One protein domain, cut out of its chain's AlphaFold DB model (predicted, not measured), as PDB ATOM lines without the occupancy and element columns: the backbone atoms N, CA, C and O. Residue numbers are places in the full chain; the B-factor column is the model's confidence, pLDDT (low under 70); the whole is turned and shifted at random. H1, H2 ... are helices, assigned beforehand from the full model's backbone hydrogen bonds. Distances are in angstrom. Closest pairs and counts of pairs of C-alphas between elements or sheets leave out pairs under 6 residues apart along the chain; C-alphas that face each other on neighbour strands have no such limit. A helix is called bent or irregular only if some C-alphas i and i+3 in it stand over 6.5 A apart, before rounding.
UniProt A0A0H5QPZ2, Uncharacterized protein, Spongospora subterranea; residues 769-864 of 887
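This is residues 769 to 864 of the 887 residues of an uncharacterized protein of Spongospora subterranea (UniProt A0A0H5QPZ2). Eight mostly short helices are set round a shared middle, with no helix running through it. Long H1, with small H4 packed on it, makes one side and the side-by-side pair H6 and H8 the opposite side; H5 sits at the end where H1 gives way to H2, and H2 leads from there to H3, which meets H7 at the other end. The printed part has 96 residues, with helices H1 to H8 in that order and no named strand, and is all helix. It is compact, with a radius of gyration of the C-alphas of 12.4 A and spans of 35 by 28 by 23 A.

Find C-alpha 771 at (165.554, 197.782, 99.604); from there H1 runs 24.6 A to residue 788, with a kink of 37 degrees near residue 778. H1 is neither bent nor irregular, but only just: C-alphas 775 and 778 are 6.4 A apart. Next come H2, residues 790 to 800, 15.2 A long; H3, 804 to 811, 10.3 A; and H4, 814 to 817, 5.6 A. H5 starts with C-alpha 827 at (168.176, 219.857, 113.830) and runs 12.2 A to 835. H6 is residues 837 to 844, 10.5 A, and H7 is 847 to 850, 6.2 A. H8 runs 16.4 A from 852 to C-alpha 863 at (173.520, 212.049, 128.786).

Look first at the hub, H5, which touches three helices. It touches H1 only at their ends, about perpendicular at 75 degrees; their closest C-alphas, Phe 786 and Phe 829, are 5.9 A apart. It touches H2 at a steep tilt of 53 degrees, the same way, closest at C-alphas 790 and 829, 4.7 A. H5 and H6 only just touch, only at the corner, with 3 pairs of C-alphas within 8 A, closest at Leu 833 and Leu 840, 6.6 A. H6 touches H8 at a shallow tilt of 29 degrees, opposite ways; the closest C-alphas, Ala 844 and Cys 858, are 5.9 A apart. H1 touches H4 with residues 774 to 782 alone, closest at C-alphas 779 and 815, 5.2 A. H3 touches H7, closest at C-alphas 811 and 848, 5.3 A. Among the pairs apart are H1 and H8, and H2 and H8. In H2, H3, H5, H6 and H8 every O i to N i+4 pair is within hydrogen-bond range, in H1 11 of 14; H4 and H7 are too short for such a pair, and their single O i to N i+3 pair is within range in H4 but not in H7.

The C-alphas farthest apart, Pro 770 and Ser 864, are 36.7 A apart. The printed part has no cut, and no link is long; H4 to H5, 9 residues, is short, the others tight. Mean pLDDT of the printed part is 81.5; look for values under 70 at residues 822 to 826, 847, 849 to 850 and 864.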
ATOM      1  N   LEU A 769     158.700 199.321 100.921       90.25
ATOM      2  CA  LEU A 769     159.255 199.403  99.562       90.25
ATOM      3  C   LEU A 769     160.517 198.529  99.394       90.25
ATOM      4  O   LEU A 769     161.205 198.259 100.378       90.25
ATOM      5  N   PRO A 770     160.891 198.109  98.170       88.62
ATOM      6  CA  PRO A 770     162.100 197.314  97.938       88.62
ATOM      7  C   PRO A 770     163.381 198.003  98.436       88.62
ATOM      8  O   PRO A 770     163.543 199.212  98.274       88.62
ATOM      9  N   ALA A 771     164.339 197.240  98.978       83.50
ATOM     10  CA  ALA A 771     165.554 197.782  99.604       83.50
ATOM     11  C   ALA A 771     166.372 198.727  98.695       83.50
ATOM     12  O   ALA A 771     166.884 199.739  99.169       83.50
ATOM     13  N   ALA A 772     166.437 198.439  97.389       80.31
ATOM     14  CA  ALA A 772     167.113 199.283  96.396       80.31
ATOM     15  C   ALA A 772     166.473 200.677  96.238       80.31
ATOM     16  O   ALA A 772     167.145 201.633  95.867       80.31
ATOM     17  N   VAL A 773     165.177 200.795  96.534       84.06
ATOM     18  CA  VAL A 773     164.413 202.048  96.472       84.06
ATOM     19  C   VAL A 773     164.508 202.787  97.796       84.06
ATOM     20  O   VAL A 773     164.622 204.012  97.819       84.06
ATOM     21  N   GLN A 774     164.516 202.047  98.907       85.56
ATOM     22  CA  GLN A 774     164.571 202.639 100.237       85.56
ATOM     23  C   GLN A 774     165.802 203.538 100.428       85.56
ATOM     24  O   GLN A 774     165.669 204.651 100.938       85.56
ATOM     25  N   SER A 775     166.977 203.089  99.974       78.75
ATOM     26  CA  SER A 775     168.251 203.803 100.147       78.75
ATOM     27  C   SER A 775     168.324 205.149  99.418       78.75
ATOM     28  O   SER A 775     169.167 205.979  99.751       78.75
ATOM     29  N   VAL A 776     167.438 205.384  98.447       79.50
ATOM     30  CA  VAL A 776     167.458 206.569  97.582       79.50
ATOM     31  C   VAL A 776     166.215 207.436  97.784       79.50
ATOM     32  O   VAL A 776     166.320 208.647  97.977       79.50
ATOM     33  N   PHE A 777     165.031 206.824  97.768       86.44
ATOM     34  CA  PHE A 777     163.748 207.517  97.847       86.44
ATOM     35  C   PHE A 777     163.269 207.675  99.294       86.44
ATOM     36  O   PHE A 777     163.049 208.799  99.753       86.44
ATOM     37  N   THR A 778     163.178 206.570 100.040       88.19
ATOM     38  CA  THR A 778     162.649 206.561 101.413       88.19
ATOM     39  C   THR A 778     163.476 207.447 102.345       88.19
ATOM     40  O   THR A 778     162.901 208.275 103.050       88.19
ATOM     41  N   VAL A 779     164.816 207.363 102.297       86.69
ATOM     42  CA  VAL A 779     165.705 208.248 103.086       86.69
ATOM     43  C   VAL A 779     165.382 209.723 102.840       86.69
ATOM     44  O   VAL A 779     165.282 210.514 103.782       86.69
ATOM     45  N   ARG A 780     165.205 210.110 101.572       86.94
ATOM     46  CA  ARG A 780     165.034 211.507 101.166       86.94
ATOM     47  C   ARG A 780     163.685 212.066 101.619       86.94
ATOM     48  O   ARG A 780     163.653 213.165 102.171       86.94
ATOM     49  N   VAL A 781     162.598 211.311 101.434       89.75
ATOM     50  CA  VAL A 781     161.242 211.701 101.871       89.75
ATOM     51  C   VAL A 781     161.180 211.823 103.391       89.75
ATOM     52  O   VAL A 781     160.748 212.846 103.915       89.75
ATOM     53  N   ILE A 782     161.687 210.819 104.107       88.75
ATOM     54  CA  ILE A 782     161.698 210.810 105.572       88.75
ATOM     55  C   ILE A 782     162.500 211.998 106.121       88.75
ATOM     56  O   ILE A 782     162.033 212.701 107.017       88.75
ATOM     57  N   THR A 783     163.678 212.270 105.555       87.19
ATOM     58  CA  THR A 783     164.508 213.421 105.948       87.19
ATOM     59  C   THR A 783     163.772 214.742 105.730       87.19
ATOM     60  O   THR A 783     163.793 215.618 106.600       87.19
ATOM     61  N   LEU A 784     163.086 214.885 104.592       87.19
ATOM     62  CA  LEU A 784     162.283 216.066 104.290       87.19
ATOM     63  C   LEU A 784     161.150 216.250 105.310       87.19
ATOM     64  O   LEU A 784     160.992 217.349 105.837       87.19
ATOM     65  N   TRP A 785     160.412 215.191 105.650       91.50
ATOM     66  CA  TRP A 785     159.335 215.262 106.641       91.50
ATOM     67  C   TRP A 785     159.826 215.540 108.054       91.50
ATOM     68  O   TRP A 785     159.196 216.319 108.764       91.50
ATOM     69  N   PHE A 786     160.968 214.994 108.468       86.38
ATOM     70  CA  PHE A 786     161.564 215.363 109.753       86.38
ATOM     71  C   PHE A 786     161.962 216.844 109.805       86.38
ATOM     72  O   PHE A 786     161.848 217.478 110.854       86.38
ATOM     73  N   LYS A 787     162.385 217.421 108.675       83.31
ATOM     74  CA  LYS A 787     162.715 218.848 108.576       83.31
ATOM     75  C   LYS A 787     161.468 219.742 108.540       83.31
ATOM     76  O   LYS A 787     161.449 220.772 109.215       83.31
ATOM     77  N   ALA A 788     160.461 219.374 107.750       84.69
ATOM     78  CA  ALA A 788     159.269 220.184 107.490       84.69
ATOM     79  C   ALA A 788     158.159 219.999 108.542       84.69
ATOM     80  O   ALA A 788     157.497 220.967 108.910       84.69
ATOM     81  N   HIS A 789     157.991 218.785 109.073       87.75
ATOM     82  CA  HIS A 789     156.900 218.386 109.973       87.75
ATOM     83  C   HIS A 789     157.403 217.655 111.239       87.75
ATOM     84  O   HIS A 789     156.942 216.550 111.546       87.75
ATOM     85  N   PRO A 790     158.325 218.248 112.025       86.19
ATOM     86  CA  PRO A 790     158.971 217.566 113.148       86.19
ATOM     87  C   PRO A 790     157.981 217.069 114.214       86.19
ATOM     88  O   PRO A 790     158.132 215.956 114.708       86.19
ATOM     89  N   LEU A 791     156.941 217.844 114.541       87.06
ATOM     90  CA  LEU A 791     155.948 217.469 115.561       87.06
ATOM     91  C   LEU A 791     155.049 216.308 115.113       87.06
ATOM     92  O   LEU A 791     154.788 215.394 115.892       87.06
ATOM     93  N   SER A 792     154.606 216.311 113.853       89.88
ATOM     94  CA  SER A 792     153.820 215.207 113.288       89.88
ATOM     95  C   SER A 792     154.642 213.923 113.251       89.88
ATOM     96  O   SER A 792     154.157 212.874 113.659       89.88
ATOM     97  N   MET A 793     155.914 214.017 112.859       90.88
ATOM     98  CA  MET A 793     156.826 212.876 112.872       90.88
ATOM     99  C   MET A 793     157.099 212.342 114.287       90.88
ATOM    100  O   MET A 793     157.183 211.129 114.462       90.88
ATOM    101  N   LEU A 794     157.179 213.204 115.311       87.19
ATOM    102  CA  LEU A 794     157.269 212.768 116.714       87.19
ATOM    103  C   LEU A 794     156.016 212.025 117.173       87.19
ATOM    104  O   LEU A 794     156.122 210.979 117.811       87.19
ATOM    105  N   SER A 795     154.836 212.541 116.827       90.00
ATOM    106  CA  SER A 795     153.565 211.885 117.138       90.00
ATOM    107  C   SER A 795     153.463 210.515 116.461       90.00
ATOM    108  O   SER A 795     153.134 209.529 117.121       90.00
ATOM    109  N   ILE A 796     153.835 210.424 115.181       92.50
ATOM    110  CA  ILE A 796     153.881 209.160 114.435       92.50
ATOM    111  C   ILE A 796     154.854 208.183 115.089       92.50
ATOM    112  O   ILE A 796     154.490 207.036 115.331       92.50
ATOM    113  N   LEU A 797     156.063 208.632 115.435       88.44
ATOM    114  CA  LEU A 797     157.056 207.798 116.106       88.44
ATOM    115  C   LEU A 797     156.545 207.293 117.460       88.44
ATOM    116  O   LEU A 797     156.680 206.112 117.763       88.44
ATOM    117  N   SER A 798     155.905 208.159 118.247       87.62
ATOM    118  CA  SER A 798     155.270 207.773 119.509       87.62
ATOM    119  C   SER A 798     154.193 206.709 119.305       87.62
ATOM    120  O   SER A 798     154.141 205.762 120.082       87.62
ATOM    121  N   ASN A 799     153.360 206.836 118.270       89.19
ATOM    122  CA  ASN A 799     152.299 205.874 117.973       89.19
ATOM    123  C   ASN A 799     152.851 204.535 117.472       89.19
ATOM    124  O   ASN A 799     152.404 203.491 117.938       89.19
ATOM    125  N   ILE A 800     153.873 204.553 116.608       90.56
ATOM    126  CA  ILE A 800     154.568 203.340 116.149       90.56
ATOM    127  C   ILE A 800     155.115 202.563 117.348       90.56
ATOM    128  O   ILE A 800     154.973 201.349 117.412       90.56
ATOM    129  N   LEU A 801     155.693 203.255 118.335       86.19
ATOM    130  CA  LEU A 801     156.233 202.635 119.548       86.19
ATOM    131  C   LEU A 801     155.176 201.968 120.447       86.19
ATOM    132  O   LEU A 801     155.556 201.221 121.350       86.19
ATOM    133  N   LEU A 802     153.882 202.233 120.238       87.62
ATOM    134  CA  LEU A 802     152.789 201.586 120.973       87.62
ATOM    135  C   LEU A 802     152.359 200.250 120.344       87.62
ATOM    136  O   LEU A 802     151.711 199.461 121.026       87.62
ATOM    137  N   ASP A 803     152.733 199.977 119.088       88.06
ATOM    138  CA  ASP A 803     152.352 198.769 118.350       88.06
ATOM    139  C   ASP A 803     153.594 197.925 117.967       88.06
ATOM    140  O   ASP A 803     154.364 198.300 117.075       88.06
ATOM    141  N   PRO A 804     153.794 196.743 118.586       84.62
ATOM    142  CA  PRO A 804     154.928 195.862 118.300       84.62
ATOM    143  C   PRO A 804     155.066 195.440 116.828       84.62
ATOM    144  O   PRO A 804     156.184 195.223 116.354       84.62
ATOM    145  N   VAL A 805     153.958 195.328 116.086       87.88
ATOM    146  CA  VAL A 805     153.966 194.924 114.670       87.88
ATOM    147  C   VAL A 805     154.513 196.053 113.795       87.88
ATOM    148  O   VAL A 805     155.305 195.823 112.872       87.88
ATOM    149  N   GLN A 806     154.149 197.292 114.119       89.81
ATOM    150  CA  GLN A 806     154.652 198.483 113.437       89.81
ATOM    151  C   GLN A 806     156.129 198.711 113.755       89.81
ATOM    152  O   GLN A 806     156.919 198.957 112.840       89.81
ATOM    153  N   VAL A 807     156.534 198.514 115.016       86.94
ATOM    154  CA  VAL A 807     157.948 198.517 115.423       86.94
ATOM    155  C   VAL A 807     158.758 197.519 114.597       86.94
ATOM    156  O   VAL A 807     159.790 197.887 114.043       86.94
ATOM    157  N   ALA A 808     158.283 196.279 114.453       85.25
ATOM    158  CA  ALA A 808     158.976 195.257 113.670       85.25
ATOM    159  C   ALA A 808     159.084 195.614 112.175       85.25
ATOM    160  O   ALA A 808     160.060 195.246 111.520       85.25
ATOM    161  N   THR A 809     158.100 196.333 111.633       87.62
ATOM    162  CA  THR A 809     158.100 196.791 110.235       87.62
ATOM    163  C   THR A 809     159.128 197.900 110.015       87.62
ATOM    164  O   THR A 809     159.940 197.811 109.097       87.62
ATOM    165  N   VAL A 810     159.156 198.909 110.890       87.81
ATOM    166  CA  VAL A 810     160.117 200.023 110.804       87.81
ATOM    167  C   VAL A 810     161.542 199.557 111.108       87.81
ATOM    168  O   VAL A 810     162.472 199.974 110.426       87.81
ATOM    169  N   ALA A 811     161.723 198.629 112.054       85.19
ATOM    170  CA  ALA A 811     163.030 198.058 112.398       85.19
ATOM    171  C   ALA A 811     163.746 197.407 111.199       85.19
ATOM    172  O   ALA A 811     164.973 197.415 111.139       85.19
ATOM    173  N   LYS A 812     162.994 196.873 110.229       85.50
ATOM    174  CA  LYS A 812     163.543 196.262 109.007       85.50
ATOM    175  C   LYS A 812     163.979 197.289 107.955       85.50
ATOM    176  O   LYS A 812     164.699 196.929 107.027       85.50
ATOM    177  N   CYS A 813     163.575 198.552 108.085       86.31
ATOM    178  CA  CYS A 813     163.921 199.615 107.150       86.31
ATOM    179  C   CYS A 813     165.150 200.393 107.644       86.31
ATOM    180  O   CYS A 813     165.031 201.406 108.330       86.31
ATOM    181  N   ALA A 814     166.353 199.957 107.252       82.56
ATOM    182  CA  ALA A 814     167.601 200.651 107.605       82.56
ATOM    183  C   ALA A 814     167.594 202.139 107.188       82.56
ATOM    184  O   ALA A 814     168.126 202.998 107.889       82.56
ATOM    185  N   SER A 815     166.921 202.444 106.077       83.94
ATOM    186  CA  SER A 815     166.787 203.790 105.512       83.94
ATOM    187  C   SER A 815     166.016 204.764 106.408       83.94
ATOM    188  O   SER A 815     166.311 205.957 106.400       83.94
ATOM    189  N   PHE A 816     165.076 204.277 107.228       83.81
ATOM    190  CA  PHE A 816     164.361 205.109 108.201       83.81
ATOM    191  C   PHE A 816     165.319 205.696 109.249       83.81
ATOM    192  O   PHE A 816     165.174 206.842 109.675       83.81
ATOM    193  N   PHE A 817     166.341 204.929 109.634       83.31
ATOM    194  CA  PHE A 817     167.271 205.301 110.700       83.31
ATOM    195  C   PHE A 817     168.430 206.188 110.243       83.31
ATOM    196  O   PHE A 817     169.124 206.759 111.083       83.31
ATOM    197  N   HIS A 818     168.601 206.379 108.933       80.56
ATOM    198  CA  HIS A 818     169.641 207.239 108.364       80.56
ATOM    199  C   HIS A 818     169.536 208.704 108.831       80.56
ATOM    200  O   HIS A 818     170.501 209.461 108.768       80.56
ATOM    201  N   ILE A 819     168.380 209.135 109.342       75.88
ATOM    202  CA  ILE A 819     168.251 210.477 109.914       75.88
ATOM    203  C   ILE A 819     169.118 210.644 111.172       75.88
ATOM    204  O   ILE A 819     169.742 211.691 111.348       75.88
ATOM    205  N   PHE A 820     169.223 209.606 112.012       74.94
ATOM    206  CA  PHE A 820     169.910 209.649 113.310       74.94
ATOM    207  C   PHE A 820     171.433 209.763 113.185       74.94
ATOM    208  O   PHE A 820     172.088 210.191 114.132       74.94
ATOM    209  N   THR A 821     171.994 209.455 112.015       73.62
ATOM    210  CA  THR A 821     173.427 209.607 111.730       73.62
ATOM    211  C   THR A 821     173.793 211.020 111.257       73.62
ATOM    212  O   THR A 821     174.942 211.438 111.398       73.62
ATOM    213  N   HIS A 822     172.834 211.815 110.763       68.75
ATOM    214  CA  HIS A 822     173.076 213.147 110.193       68.75
ATOM    215  C   HIS A 822     172.341 214.264 110.947       68.75
ATOM    216  O   HIS A 822     171.470 214.942 110.398       68.75
ATOM    217  N   ARG A 823     172.769 214.529 112.195       64.31
ATOM    218  CA  ARG A 823     172.176 215.543 113.098       64.31
ATOM    219  C   ARG A 823     171.877 216.884 112.408       64.31
ATOM    220  O   ARG A 823     170.776 217.402 112.554       64.31
ATOM    221  N   ARG A 824     172.808 217.379 111.576       64.94
ATOM    222  CA  ARG A 824     172.704 218.669 110.861       64.94
ATOM    223  C   ARG A 824     171.486 218.794 109.935       64.94
ATOM    224  O   ARG A 824     171.021 219.907 109.717       64.94
ATOM    225  N   GLN A 825     170.977 217.698 109.371       63.84
ATOM    226  CA  GLN A 825     169.911 217.759 108.358       63.84
ATOM    227  C   GLN A 825     168.500 217.876 108.961       63.84
ATOM    228  O   GLN A 825     167.595 218.363 108.283       63.84
ATOM    229  N   ALA A 826     168.319 217.517 110.239       64.44
ATOM    230  CA  ALA A 826     167.029 217.556 110.937       64.44
ATOM    231  C   ALA A 826     167.123 218.143 112.358       64.44
ATOM    232  O   ALA A 826     166.456 217.673 113.280       64.44
ATOM    233  N   ASN A 827     167.932 219.198 112.535       75.12
ATOM    234  CA  ASN A 827     168.176 219.857 113.830       75.12
ATOM    235  C   ASN A 827     166.887 220.120 114.635       75.12
ATOM    236  O   ASN A 827     166.827 219.758 115.805       75.12
ATOM    237  N   ARG A 828     165.826 220.640 113.996       73.00
ATOM    238  CA  ARG A 828     164.535 220.932 114.655       73.00
ATOM    239  C   ARG A 828     163.837 219.692 115.217       73.00
ATOM    240  O   ARG A 828     163.266 219.746 116.301       73.00
ATOM    241  N   PHE A 829     163.870 218.576 114.490       79.69
ATOM    242  CA  PHE A 829     163.317 217.316 114.985       79.69
ATOM    243  C   PHE A 829     164.133 216.794 116.163       79.69
ATOM    244  O   PHE A 829     163.558 216.373 117.160       79.69
ATOM    245  N   PHE A 830     165.464 216.865 116.087       81.25
ATOM    246  CA  PHE A 830     166.322 216.424 117.180       81.25
ATOM    247  C   PHE A 830     166.158 217.280 118.433       81.25
ATOM    248  O   PHE A 830     166.089 216.734 119.528       81.25
ATOM    249  N   GLU A 831     166.032 218.597 118.302       80.56
ATOM    250  CA  GLU A 831     165.704 219.495 119.416       80.56
ATOM    251  C   GLU A 831     164.360 219.129 120.058       80.56
ATOM    252  O   GLU A 831     164.269 218.990 121.279       80.56
ATOM    253  N   ALA A 832     163.332 218.879 119.245       78.75
ATOM    254  CA  ALA A 832     162.019 218.484 119.743       78.75
ATOM    255  C   ALA A 832     162.039 217.087 120.406       78.75
ATOM    256  O   ALA A 832     161.515 216.922 121.508       78.75
ATOM    257  N   LEU A 833     162.718 216.103 119.806       81.06
ATOM    258  CA  LEU A 833     162.872 214.749 120.354       81.06
ATOM    259  C   LEU A 833     163.686 214.738 121.656       81.06
ATOM    260  O   LEU A 833     163.355 214.016 122.591       81.06
ATOM    261  N   THR A 834     164.759 215.530 121.730       81.88
ATOM    262  CA  THR A 834     165.589 215.638 122.943       81.88
ATOM    263  C   THR A 834     164.883 216.379 124.077       81.88
ATOM    264  O   THR A 834     165.175 216.122 125.249       81.88
ATOM    265  N   SER A 835     163.920 217.239 123.740       80.56
ATOM    266  CA  SER A 835     163.030 217.888 124.706       80.56
ATOM    267  C   SER A 835     161.977 216.919 125.271       80.56
ATOM    268  O   SER A 835     161.632 217.016 126.450       80.56
ATOM    269  N   ASP A 836     161.528 215.923 124.497       82.88
ATOM    270  CA  ASP A 836     160.599 214.867 124.937       82.88
ATOM    271  C   ASP A 836     161.341 213.666 125.567       82.88
ATOM    272  O   ASP A 836     161.497 212.581 124.994       82.88
ATOM    273  N   ARG A 837     161.827 213.867 126.801       81.81
ATOM    274  CA  ARG A 837     162.540 212.841 127.592       81.81
ATOM    275  C   ARG A 837     161.761 211.513 127.729       81.81
ATOM    276  O   ARG A 837     162.411 210.465 127.651       81.81
ATOM    277  N   PRO A 838     160.430 211.494 127.961       83.69
ATOM    278  CA  PRO A 838     159.643 210.257 127.976       83.69
ATOM    279  C   PRO A 838     159.693 209.476 126.659       83.69
ATOM    280  O   PRO A 838     159.936 208.266 126.689       83.69
ATOM    281  N   LEU A 839     159.504 210.144 125.518       82.31
ATOM    282  CA  LEU A 839     159.565 209.506 124.204       82.31
ATOM    283  C   LEU A 839     160.973 208.976 123.904       82.31
ATOM    284  O   LEU A 839     161.121 207.842 123.449       82.31
ATOM    285  N   LEU A 840     162.008 209.744 124.247       82.44
ATOM    286  CA  LEU A 840     163.407 209.352 124.078       82.44
ATOM    287  C   LEU A 840     163.766 208.089 124.884       82.44
ATOM    288  O   LEU A 840     164.454 207.202 124.380       82.44
ATOM    289  N   ARG A 841     163.261 207.963 126.122       82.06
ATOM    290  CA  ARG A 841     163.427 206.743 126.934       82.06
ATOM    291  C   ARG A 841     162.694 205.551 126.324       82.06
ATOM    292  O   ARG A 841     163.276 204.473 126.262       82.06
ATOM    293  N   LYS A 842     161.457 205.747 125.849       81.94
ATOM    294  CA  LYS A 842     160.688 204.695 125.164       81.94
ATOM    295  C   LYS A 842     161.398 204.211 123.903       81.94
ATOM    296  O   LYS A 842     161.482 203.006 123.696       81.94
ATOM    297  N   LEU A 843     161.949 205.122 123.100       81.62
ATOM    298  CA  LEU A 843     162.719 204.783 121.903       81.62
ATOM    299  C   LEU A 843     163.955 203.942 122.265       81.62
ATOM    300  O   LEU A 843     164.174 202.893 121.661       81.62
ATOM    301  N   ALA A 844     164.695 204.352 123.302       80.25
ATOM    302  CA  ALA A 844     165.883 203.654 123.795       80.25
ATOM    303  C   ALA A 844     165.594 202.238 124.329       80.25
ATOM    304  O   ALA A 844     166.464 201.375 124.247       80.25
ATOM    305  N   SER A 845     164.391 201.992 124.859       78.44
ATOM    306  CA  SER A 845     163.955 200.678 125.357       78.44
ATOM    307  C   SER A 845     163.126 199.865 124.351       78.44
ATOM    308  O   SER A 845     162.673 198.773 124.684       78.44
ATOM    309  N   SER A 846     162.864 200.395 123.152       78.81
ATOM    310  CA  SER A 846     162.000 199.758 122.146       78.81
ATOM    311  C   SER A 846     162.740 198.756 121.260       78.81
ATOM    312  O   SER A 846     163.968 198.770 121.181       78.81
ATOM    313  N   GLY A 847     161.996 197.953 120.491       63.16
ATOM    314  CA  GLY A 847     162.560 197.086 119.445       63.16
ATOM    315  C   GLY A 847     163.299 197.829 118.317       63.16
ATOM    316  O   GLY A 847     164.042 197.199 117.572       63.16
ATOM    317  N   LEU A 848     163.164 199.162 118.212       70.31
ATOM    318  CA  LEU A 848     163.933 199.997 117.274       70.31
ATOM    319  C   LEU A 848     165.374 200.265 117.758       70.31
ATOM    320  O   LEU A 848     166.219 200.677 116.969       70.31
ATOM    321  N   SER A 849     165.678 200.003 119.038       61.44
ATOM    322  CA  SER A 849     167.017 200.165 119.635       61.44
ATOM    323  C   SER A 849     168.045 199.121 119.174       61.44
ATOM    324  O   SER A 849     169.224 199.236 119.504       61.44
ATOM    325  N   GLY A 850     167.614 198.119 118.398       61.56
ATOM    326  CA  GLY A 850     168.504 197.157 117.746       61.56
ATOM    327  C   GLY A 850     169.370 197.767 116.637       61.56
ATOM    328  O   GLY A 850     170.285 197.106 116.162       61.56
ATOM    329  N   ASN A 851     169.102 199.012 116.226       75.81
ATOM    330  CA  ASN A 851     169.960 199.775 115.326       75.81
ATOM    331  C   ASN A 851     170.978 200.604 116.134       75.81
ATOM    332  O   ASN A 851     170.589 201.463 116.933       75.81
ATOM    333  N   ASP A 852     172.274 200.374 115.901       74.62
ATOM    334  CA  ASP A 852     173.361 201.003 116.665       74.62
ATOM    335  C   ASP A 852     173.311 202.538 116.626       74.62
ATOM    336  O   ASP A 852     173.524 203.183 117.652       74.62
ATOM    337  N   SER A 853     172.917 203.135 115.496       75.44
ATOM    338  CA  SER A 853     172.822 204.594 115.346       75.44
ATOM    339  C   SER A 853     171.721 205.210 116.215       75.44
ATOM    340  O   SER A 853     171.887 206.300 116.759       75.44
ATOM    341  N   VAL A 854     170.596 204.509 116.390       77.50
ATOM    342  CA  VAL A 854     169.489 204.963 117.251       77.50
ATOM    343  C   VAL A 854     169.880 204.868 118.721       77.50
ATOM    344  O   VAL A 854     169.591 205.773 119.511       77.50
ATOM    345  N   LYS A 855     170.554 203.776 119.089       77.44
ATOM    346  CA  LYS A 855     171.032 203.527 120.448       77.44
ATOM    347  C   LYS A 855     172.091 204.549 120.861       77.44
ATOM    348  O   LYS A 855     171.962 205.148 121.929       77.44
ATOM    349  N   GLU A 856     173.074 204.794 119.999       77.31
ATOM    350  CA  GLU A 856     174.124 205.795 120.201       77.31
ATOM    351  C   GLU A 856     173.530 207.208 120.316       77.31
ATOM    352  O   GLU A 856     173.830 207.932 121.269       77.31
ATOM    353  N   PHE A 857     172.594 207.565 119.426       80.94
ATOM    354  CA  PHE A 857     171.887 208.844 119.488       80.94
ATOM    355  C   PHE A 857     171.124 209.025 120.811       80.94
ATOM    356  O   PHE A 857     171.262 210.057 121.472       80.94
ATOM    357  N   CYS A 858     170.336 208.029 121.231       80.06
ATOM    358  CA  CYS A 858     169.534 208.126 122.453       80.06
ATOM    359  C   CYS A 858     170.391 208.207 123.712       80.06
ATOM    360  O   CYS A 858     170.081 208.990 124.611       80.06
ATOM    361  N   GLN A 859     171.470 207.426 123.777       79.44
ATOM    362  CA  GLN A 859     172.415 207.477 124.891       79.44
ATOM    363  C   GLN A 859     173.108 208.843 124.954       79.44
ATOM    364  O   GLN A 859     173.138 209.460 126.020       79.44
ATOM    365  N   GLY A 860     173.576 209.372 123.819       77.00
ATOM    366  CA  GLY A 860     174.172 210.709 123.743       77.00
ATOM    367  C   GLY A 860     173.202 211.822 124.156       77.00
ATOM    368  O   GLY A 860     173.550 212.693 124.957       77.00
ATOM    369  N   ALA A 861     171.958 211.770 123.678       75.56
ATOM    370  CA  ALA A 861     170.923 212.748 124.001       75.56
ATOM    371  C   ALA A 861     170.502 212.707 125.482       75.56
ATOM    372  O   ALA A 861     170.398 213.758 126.120       75.56
ATOM    373  N   LEU A 862     170.314 211.513 126.060       79.62
ATOM    374  CA  LEU A 862     169.962 211.350 127.476       79.62
ATOM    375  C   LEU A 862     171.080 211.829 128.414       79.62
ATOM    376  O   LEU A 862     170.771 212.388 129.472       79.62
ATOM    377  N   ASN A 863     172.341 211.667 128.006       77.06
ATOM    378  CA  ASN A 863     173.520 212.049 128.786       77.06
ATOM    379  C   ASN A 863     173.889 213.539 128.662       77.06
ATOM    380  O   ASN A 863     174.601 214.067 129.518       77.06
ATOM    381  N   SER A 864     173.394 214.245 127.639       69.31
ATOM    382  CA  SER A 864     173.626 215.686 127.492       69.31
ATOM    383  C   SER A 864     172.860 216.500 128.555       69.31
ATOM    384  O   SER A 864     171.638 216.377 128.713       69.31
TER     385      SER A 864